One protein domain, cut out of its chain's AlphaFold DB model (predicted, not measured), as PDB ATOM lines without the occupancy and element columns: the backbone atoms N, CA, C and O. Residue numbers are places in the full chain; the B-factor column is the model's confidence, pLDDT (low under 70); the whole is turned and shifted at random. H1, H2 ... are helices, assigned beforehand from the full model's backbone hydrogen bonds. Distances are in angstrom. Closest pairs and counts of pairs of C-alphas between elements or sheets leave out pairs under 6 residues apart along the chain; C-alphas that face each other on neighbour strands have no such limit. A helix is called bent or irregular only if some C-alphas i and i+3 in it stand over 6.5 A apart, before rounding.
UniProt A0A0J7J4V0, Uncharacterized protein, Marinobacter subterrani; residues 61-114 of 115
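Overview. This is residues 61 to 114 of the 115 residues of an uncharacterized protein of Marinobacter subterrani (UniProt A0A0J7J4V0). The model is an open, C-shaped frame: two long helices, H2 and H3, make its two arms, joined at one end by the stretch 89 to 95, with an empty space between them. The short helix H1 folds back beside the first turns of H2, at the end away from that link. The printed part has 54 residues with three named helices, H1, H2 and H3 in chain order, and no named strand; the class is all helix. The whole is loose, with a radius of gyration of the C-alphas of 14.3 A and spans of 38 by 26 by 20 A.

Along the chain. H1 covers residues 62 to 65, 5.3 A from first to last C-alpha, and begins with C-alpha 62 at (163.969, 207.038, 132.108). H2 covers residues 70 to 88, 26.0 A long, with a kink of 38 degrees near residue 82; it is only just irregular, C-alphas 83 and 86 being 6.8 A apart. H3 covers residues 96 to 112, 23.9 A long, with a kink of 45 degrees near residue 106; it is irregular, C-alphas 105 and 108 being 7.5 A apart. It ends with C-alpha 112 at (179.949, 185.467, 137.653).

Arrangement. H1 and H2 touch, H2 with residues 71 to 75 alone; their closest C-alphas, those of Asp 64 and Lys 71, are 5.4 A apart. H3 is apart from H1 and from H2, and residues 93 to 114 stand free. O i to N i+4 pairs are within hydrogen-bond range in 13 of 15 cases in H2 and 11 of 13 in H3; H1 is too short for such a pair.

Size, cuts and confidence. The two C-alphas farthest apart, those of Met 67 and Ile 96, are 37.6 A apart. The printed part has no cut. The link from H1 to H2 is tight, with 4 residues, and that from H2 to H3 is short, with 7. The mean pLDDT of the printed part is 76.2; residues 61 to 71 are under 70.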
ATOM      1  N   SER A  61     168.805 207.451 131.632       67.06
ATOM      2  CA  SER A  61     167.579 208.220 131.430       67.06
ATOM      3  C   SER A  61     166.357 207.308 131.611       67.06
ATOM      4  O   SER A  61     166.439 206.106 131.334       67.06
ATOM      5  N   PRO A  62     165.185 207.844 131.997       67.56
ATOM      6  CA  PRO A  62     163.969 207.038 132.108       67.56
ATOM      7  C   PRO A  62     163.653 206.242 130.830       67.56
ATOM      8  O   PRO A  62     163.149 205.126 130.894       67.56
ATOM      9  N   GLN A  63     164.012 206.769 129.656       65.31
ATOM     10  CA  GLN A  63     163.830 206.090 128.369       65.31
ATOM     11  C   GLN A  63     164.802 204.922 128.147       65.31
ATOM     12  O   GLN A  63     164.472 203.996 127.401       65.31
ATOM     13  N   ASP A  64     165.988 204.957 128.760       64.00
ATOM     14  CA  ASP A  64     166.951 203.855 128.711       64.00
ATOM     15  C   ASP A  64     166.462 202.670 129.552       64.00
ATOM     16  O   ASP A  64     166.634 201.527 129.141       64.00
ATOM     17  N   LEU A  65     165.779 202.936 130.672       64.69
ATOM     18  CA  LEU A  65     165.183 201.915 131.545       64.69
ATOM     19  C   LEU A  65     163.963 201.221 130.914       64.69
ATOM     20  O   LEU A  65     163.724 200.043 131.165       64.69
ATOM     21  N   LEU A  66     163.209 201.931 130.071       66.50
ATOM     22  CA  LEU A  66     161.994 201.421 129.423       66.50
ATOM     23  C   LEU A  66     162.264 200.531 128.191       66.50
ATOM     24  O   LEU A  66     161.315 200.003 127.611       66.50
ATOM     25  N   MET A  67     163.523 200.350 127.761       59.75
ATOM     26  CA  MET A  67     163.875 199.491 126.618       59.75
ATOM     27  C   MET A  67     165.018 198.505 126.940       59.75
ATOM     28  O   MET A  67     166.146 198.929 127.193       59.75
ATOM     29  N   PRO A  68     164.813 197.176 126.840       55.03
ATOM     30  CA  PRO A  68     165.311 196.268 127.881       55.03
ATOM     31  C   PRO A  68     166.755 195.757 127.741       55.03
ATOM     32  O   PRO A  68     167.230 195.072 128.635       55.03
ATOM     33  N   ALA A  69     167.483 196.039 126.651       61.62
ATOM     34  CA  ALA A  69     168.850 195.502 126.502       61.62
ATOM     35  C   ALA A  69     169.792 196.376 125.662       61.62
ATOM     36  O   ALA A  69     170.885 196.733 126.103       61.62
ATOM     37  N   ASN A  70     169.377 196.777 124.458       63.81
ATOM     38  CA  ASN A  70     170.272 197.489 123.535       63.81
ATOM     39  C   ASN A  70     170.566 198.935 123.965       63.81
ATOM     40  O   ASN A  70     171.683 199.418 123.761       63.81
ATOM     41  N   LYS A  71     169.593 199.627 124.577       67.25
ATOM     42  CA  LYS A  71     169.782 201.004 125.057       67.25
ATOM     43  C   LYS A  71     170.599 201.055 126.346       67.25
ATOM     44  O   LYS A  71     171.581 201.790 126.379       67.25
ATOM     45  N   LEU A  72     170.304 200.192 127.321       72.75
ATOM     46  CA  LEU A  72     171.097 200.073 128.551       72.75
ATOM     47  C   LEU A  72     172.550 199.686 128.275       72.75
ATOM     48  O   LEU A  72     173.459 200.313 128.812       72.75
ATOM     49  N   ARG A  73     172.805 198.736 127.365       78.38
ATOM     50  CA  ARG A  73     174.177 198.401 126.954       78.38
ATOM     51  C   ARG A  73     174.890 199.596 126.320       78.38
ATOM     52  O   ARG A  73     176.045 199.865 126.641       78.38
ATOM     53  N   LYS A  74     174.222 200.327 125.421       75.12
ATOM     54  CA  LYS A  74     174.789 201.519 124.764       75.12
ATOM     55  C   LYS A  74     175.074 202.642 125.766       75.12
ATOM     56  O   LYS A  74     176.094 203.319 125.638       75.12
ATOM     57  N   TRP A  75     174.188 202.839 126.736       78.19
ATOM     58  CA  TRP A  75     174.368 203.776 127.839       78.19
ATOM     59  C   TRP A  75     175.552 203.362 128.726       78.19
ATOM     60  O   TRP A  75     176.503 204.129 128.834       78.19
ATOM     61  N   GLY A  76     175.588 202.124 129.231       80.00
ATOM     62  CA  GLY A  76     176.680 201.634 130.081       80.00
ATOM     63  C   GLY A  76     178.051 201.724 129.403       80.00
ATOM     64  O   GLY A  76     179.018 202.186 130.004       80.00
ATOM     65  N   LEU A  77     178.133 201.399 128.107       80.31
ATOM     66  CA  LEU A  77     179.363 201.568 127.322       80.31
ATOM     67  C   LEU A  77     179.801 203.033 127.187       80.31
ATOM     68  O   LEU A  77     180.999 203.298 127.110       80.31
ATOM     69  N   ARG A  78     178.868 203.990 127.138       78.69
ATOM     70  CA  ARG A  78     179.197 205.424 127.106       78.69
ATOM     71  C   ARG A  78     179.891 205.849 128.397       78.69
ATOM     72  O   ARG A  78     180.895 206.550 128.333       78.69
ATOM     73  N   ILE A  79     179.386 205.375 129.533       77.38
ATOM     74  CA  ILE A  79     179.931 205.679 130.861       77.38
ATOM     75  C   ILE A  79     181.299 205.046 131.052       77.38
ATOM     76  O   ILE A  79     182.239 205.745 131.409       77.38
ATOM     77  N   ILE A  80     181.448 203.763 130.710       81.56
ATOM     78  CA  ILE A  80     182.746 203.076 130.784       81.56
ATOM     79  C   ILE A  80     183.802 203.809 129.953       81.56
ATOM     80  O   ILE A  80     184.933 203.945 130.399       81.56
ATOM     81  N   ARG A  81     183.452 204.309 128.762       81.19
ATOM     82  CA  ARG A  81     184.396 205.058 127.919       81.19
ATOM     83  C   ARG A  81     184.771 206.401 128.538       81.19
ATOM     84  O   ARG A  81     185.954 206.676 128.682       81.19
ATOM     85  N   LYS A  82     183.780 207.202 128.943       76.56
ATOM     86  CA  LYS A  82     184.018 208.532 129.522       76.56
ATOM     87  C   LYS A  82     184.829 208.450 130.820       76.56
ATOM     88  O   LYS A  82     185.783 209.198 130.990       76.56
ATOM     89  N   SER A  83     184.470 207.525 131.708       77.00
ATOM     90  CA  SER A  83     185.097 207.389 133.026       77.00
ATOM     91  C   SER A  83     186.323 206.470 133.033       77.00
ATOM     92  O   SER A  83     187.082 206.479 133.997       77.00
ATOM     93  N   GLY A  84     186.525 205.657 131.991       76.88
ATOM     94  CA  GLY A  84     187.614 204.682 131.888       76.88
ATOM     95  C   GLY A  84     188.920 205.245 131.328       76.88
ATOM     96  O   GLY A  84     189.986 204.730 131.656       76.88
ATOM     97  N   GLU A  85     188.867 206.316 130.531       79.06
ATOM     98  CA  GLU A  85     190.050 206.968 129.936       79.06
ATOM     99  C   GLU A  85     191.160 207.280 130.972       79.06
ATOM    100  O   GLU A  85     192.328 206.948 130.737       79.06
ATOM    101  N   PRO A  86     190.846 207.819 132.170       78.88
ATOM    102  CA  PRO A  86     191.863 208.093 133.184       78.88
ATOM    103  C   PRO A  86     192.558 206.829 133.724       78.88
ATOM    104  O   PRO A  86     193.713 206.896 134.150       78.88
ATOM    105  N   PHE A  87     191.889 205.669 133.701       79.94
ATOM    106  CA  PHE A  87     192.478 204.397 134.141       79.94
ATOM    107  C   PHE A  87     193.533 203.885 133.155       79.94
ATOM    108  O   PHE A  87     194.491 203.243 133.582       79.94
ATOM    109  N   LEU A  88     193.391 204.193 131.860       78.75
ATOM    110  CA  LEU A  88     194.383 203.851 130.833       78.75
ATOM    111  C   LEU A  88     195.629 204.738 130.926       78.75
ATOM    112  O   LEU A  88     196.742 204.268 130.717       78.75
ATOM    113  N   THR A  89     195.441 206.014 131.264       81.38
ATOM    114  CA  THR A  89     196.527 207.002 131.369       81.38
ATOM    115  C   THR A  89     197.239 206.987 132.726       81.38
ATOM    116  O   THR A  89     198.200 207.726 132.919       81.38
ATOM    117  N   GLY A  90     196.799 206.143 133.671       73.38
ATOM    118  CA  GLY A  90     197.384 206.042 135.014       73.38
ATOM    119  C   GLY A  90     197.060 207.226 135.933       73.38
ATOM    120  O   GLY A  90     197.642 207.349 137.008       73.38
ATOM    121  N   ASN A  91     196.112 208.078 135.539       72.69
ATOM    122  CA  ASN A  91     195.754 209.307 136.247       72.69
ATOM    123  C   ASN A  91     194.710 209.100 137.357       72.69
ATOM    124  O   ASN A  91     194.273 210.063 137.982       72.69
ATOM    125  N   VAL A  92     194.317 207.854 137.638       76.38
ATOM    126  CA  VAL A  92     193.386 207.533 138.729       76.38
ATOM    127  C   VAL A  92     194.153 207.111 139.970       76.38
ATOM    128  O   VAL A  92     194.841 206.089 139.987       76.38
ATOM    129  N   ARG A  93     193.965 207.858 141.057       75.62
ATOM    130  CA  ARG A  93     194.431 207.470 142.390       75.62
ATOM    131  C   ARG A  93     193.276 206.845 143.158       75.62
ATOM    132  O   ARG A  93     192.368 207.540 143.592       75.62
ATOM    133  N   ILE A  94     193.322 205.528 143.344       75.25
ATOM    134  CA  ILE A  94     192.359 204.812 144.187       75.25
ATOM    135  C   ILE A  94     193.015 204.547 145.534       75.25
ATOM    136  O   ILE A  94     194.061 203.897 145.600       75.25
ATOM    137  N   ASN A  95     192.384 205.003 146.614       88.50
ATOM    138  CA  ASN A  95     192.809 204.650 147.962       88.50
ATOM    139  C   ASN A  95     192.865 203.114 148.123       88.50
ATOM    140  O   ASN A  95     191.957 202.399 147.695       88.50
ATOM    141  N   ILE A  96     193.926 202.593 148.748       74.88
ATOM    142  CA  ILE A  96     194.172 201.143 148.822       74.88
ATOM    143  C   ILE A  96     193.081 200.386 149.592       74.88
ATOM    144  O   ILE A  96     192.743 199.257 149.227       74.88
ATOM    145  N   MET A  97     192.494 201.012 150.615       72.00
ATOM    146  CA  MET A  97     191.392 200.448 151.391       72.00
ATOM    147  C   MET A  97     190.101 200.463 150.578       72.00
ATOM    148  O   MET A  97     189.444 199.427 150.480       72.00
ATOM    149  N   CYS A  98     189.792 201.573 149.901       72.00
ATOM    150  CA  CYS A  98     188.648 201.650 148.987       72.00
ATOM    151  C   CYS A  98     188.752 200.611 147.865       72.00
ATOM    152  O   CYS A  98     187.780 199.909 147.593       72.00
ATOM    153  N   LYS A  99     189.939 200.443 147.261       73.38
ATOM    154  CA  LYS A  99     190.195 199.426 146.231       73.38
ATOM    155  C   LYS A  99     189.864 198.026 146.741       73.38
ATOM    156  O   LYS A  99     189.168 197.284 146.057       73.38
ATOM    157  N   ARG A 100     190.352 197.664 147.931       73.19
ATOM    158  CA  ARG A 100     190.113 196.342 148.532       73.19
ATOM    159  C   ARG A 100     188.641 196.129 148.873       73.19
ATOM    160  O   ARG A 100     188.088 195.100 148.499       73.19
ATOM    161  N   PHE A 101     188.012 197.104 149.525       80.75
ATOM    162  CA  PHE A 101     186.611 197.023 149.933       80.75
ATOM    163  C   PHE A 101     185.669 196.908 148.726       80.75
ATOM    164  O   PHE A 101     184.870 195.977 148.652       80.75
ATOM    165  N   ARG A 102     185.817 197.788 147.727       84.06
ATOM    166  CA  ARG A 102     184.996 197.759 146.506       84.06
ATOM    167  C   ARG A 102     185.255 196.512 145.663       84.06
ATOM    168  O   ARG A 102     184.310 195.941 145.128       84.06
ATOM    169  N   ALA A 103     186.503 196.044 145.580       77.75
ATOM    170  CA  ALA A 103     186.804 194.782 144.907       77.75
ATOM    171  C   ALA A 103     186.123 193.597 145.604       77.75
ATOM    172  O   ALA A 103     185.525 192.776 144.923       77.75
ATOM    173  N   ALA A 104     186.159 193.517 146.936       83.94
ATOM    174  CA  ALA A 104     185.465 192.460 147.669       83.94
ATOM    175  C   ALA A 104     183.943 192.508 147.450       83.94
ATOM    176  O   ALA A 104     183.322 191.467 147.265       83.94
ATOM    177  N   GLN A 105     183.366 193.713 147.413       84.00
ATOM    178  CA  GLN A 105     181.934 193.925 147.203       84.00
ATOM    179  C   GLN A 105     181.459 193.499 145.804       84.00
ATOM    180  O   GLN A 105     180.431 192.839 145.687       84.00
ATOM    181  N   PHE A 106     182.176 193.887 144.742       84.38
ATOM    182  CA  PHE A 106     181.672 193.765 143.366       84.38
ATOM    183  C   PHE A 106     182.324 192.659 142.533       84.38
ATOM    184  O   PHE A 106     181.710 192.188 141.576       84.38
ATOM    185  N   LYS A 107     183.548 192.219 142.863       79.75
ATOM    186  CA  LYS A 107     184.281 191.230 142.054       79.75
ATOM    187  C   LYS A 107     183.497 189.931 141.834       79.75
ATOM    188  O   LYS A 107     183.490 189.510 140.683       79.75
ATOM    189  N   PRO A 108     182.853 189.303 142.839       87.31
ATOM    190  CA  PRO A 108     182.133 188.047 142.616       87.31
ATOM    191  C   PRO A 108     181.045 188.200 141.549       87.31
ATOM    192  O   PRO A 108     181.134 187.575 140.503       87.31
ATOM    193  N   ALA A 109     180.125 189.152 141.735       81.50
ATOM    194  CA  ALA A 109     179.031 189.398 140.797       81.50
ATOM    195  C   ALA A 109     179.511 189.767 139.380       81.50
ATOM    196  O   ALA A 109     178.902 189.355 138.397       81.50
ATOM    197  N   ILE A 110     180.602 190.533 139.258       83.56
ATOM    198  CA  ILE A 110     181.182 190.874 137.950       83.56
ATOM    199  C   ILE A 110     181.771 189.632 137.276       83.56
ATOM    200  O   ILE A 110     181.535 189.431 136.089       83.56
ATOM    201  N   ILE A 111     182.534 188.811 138.001       90.25
ATOM    202  CA  ILE A 111     183.151 187.602 137.439       90.25
ATOM    203  C   ILE A 111     182.084 186.568 137.069       90.25
ATOM    204  O   ILE A 111     182.153 186.016 135.978       90.25
ATOM    205  N   ASP A 112     181.070 186.379 137.912       90.88
ATOM    206  CA  ASP A 112     179.949 185.467 137.653       90.88
ATOM    207  C   ASP A 112     179.096 185.914 136.450       90.88
ATOM    208  O   ASP A 112     178.394 185.105 135.851       90.88
ATOM    209  N   SER A 113     179.152 187.200 136.077       85.62
ATOM    210  CA  SER A 113     178.473 187.740 134.889       85.62
ATOM    211  C   SER A 113     179.224 187.505 133.571       85.62
ATOM    212  O   SER A 113     178.703 187.839 132.504       85.62
ATOM    213  N   LEU A 114     180.455 186.986 133.630       80.06
ATOM    214  CA  LEU A 114     181.232 186.629 132.447       80.06
ATOM    215  C   LEU A 114     180.733 185.283 131.906       80.06
ATOM    216  O   LEU A 114     180.572 184.331 132.665       80.06
TER     217      LEU A 114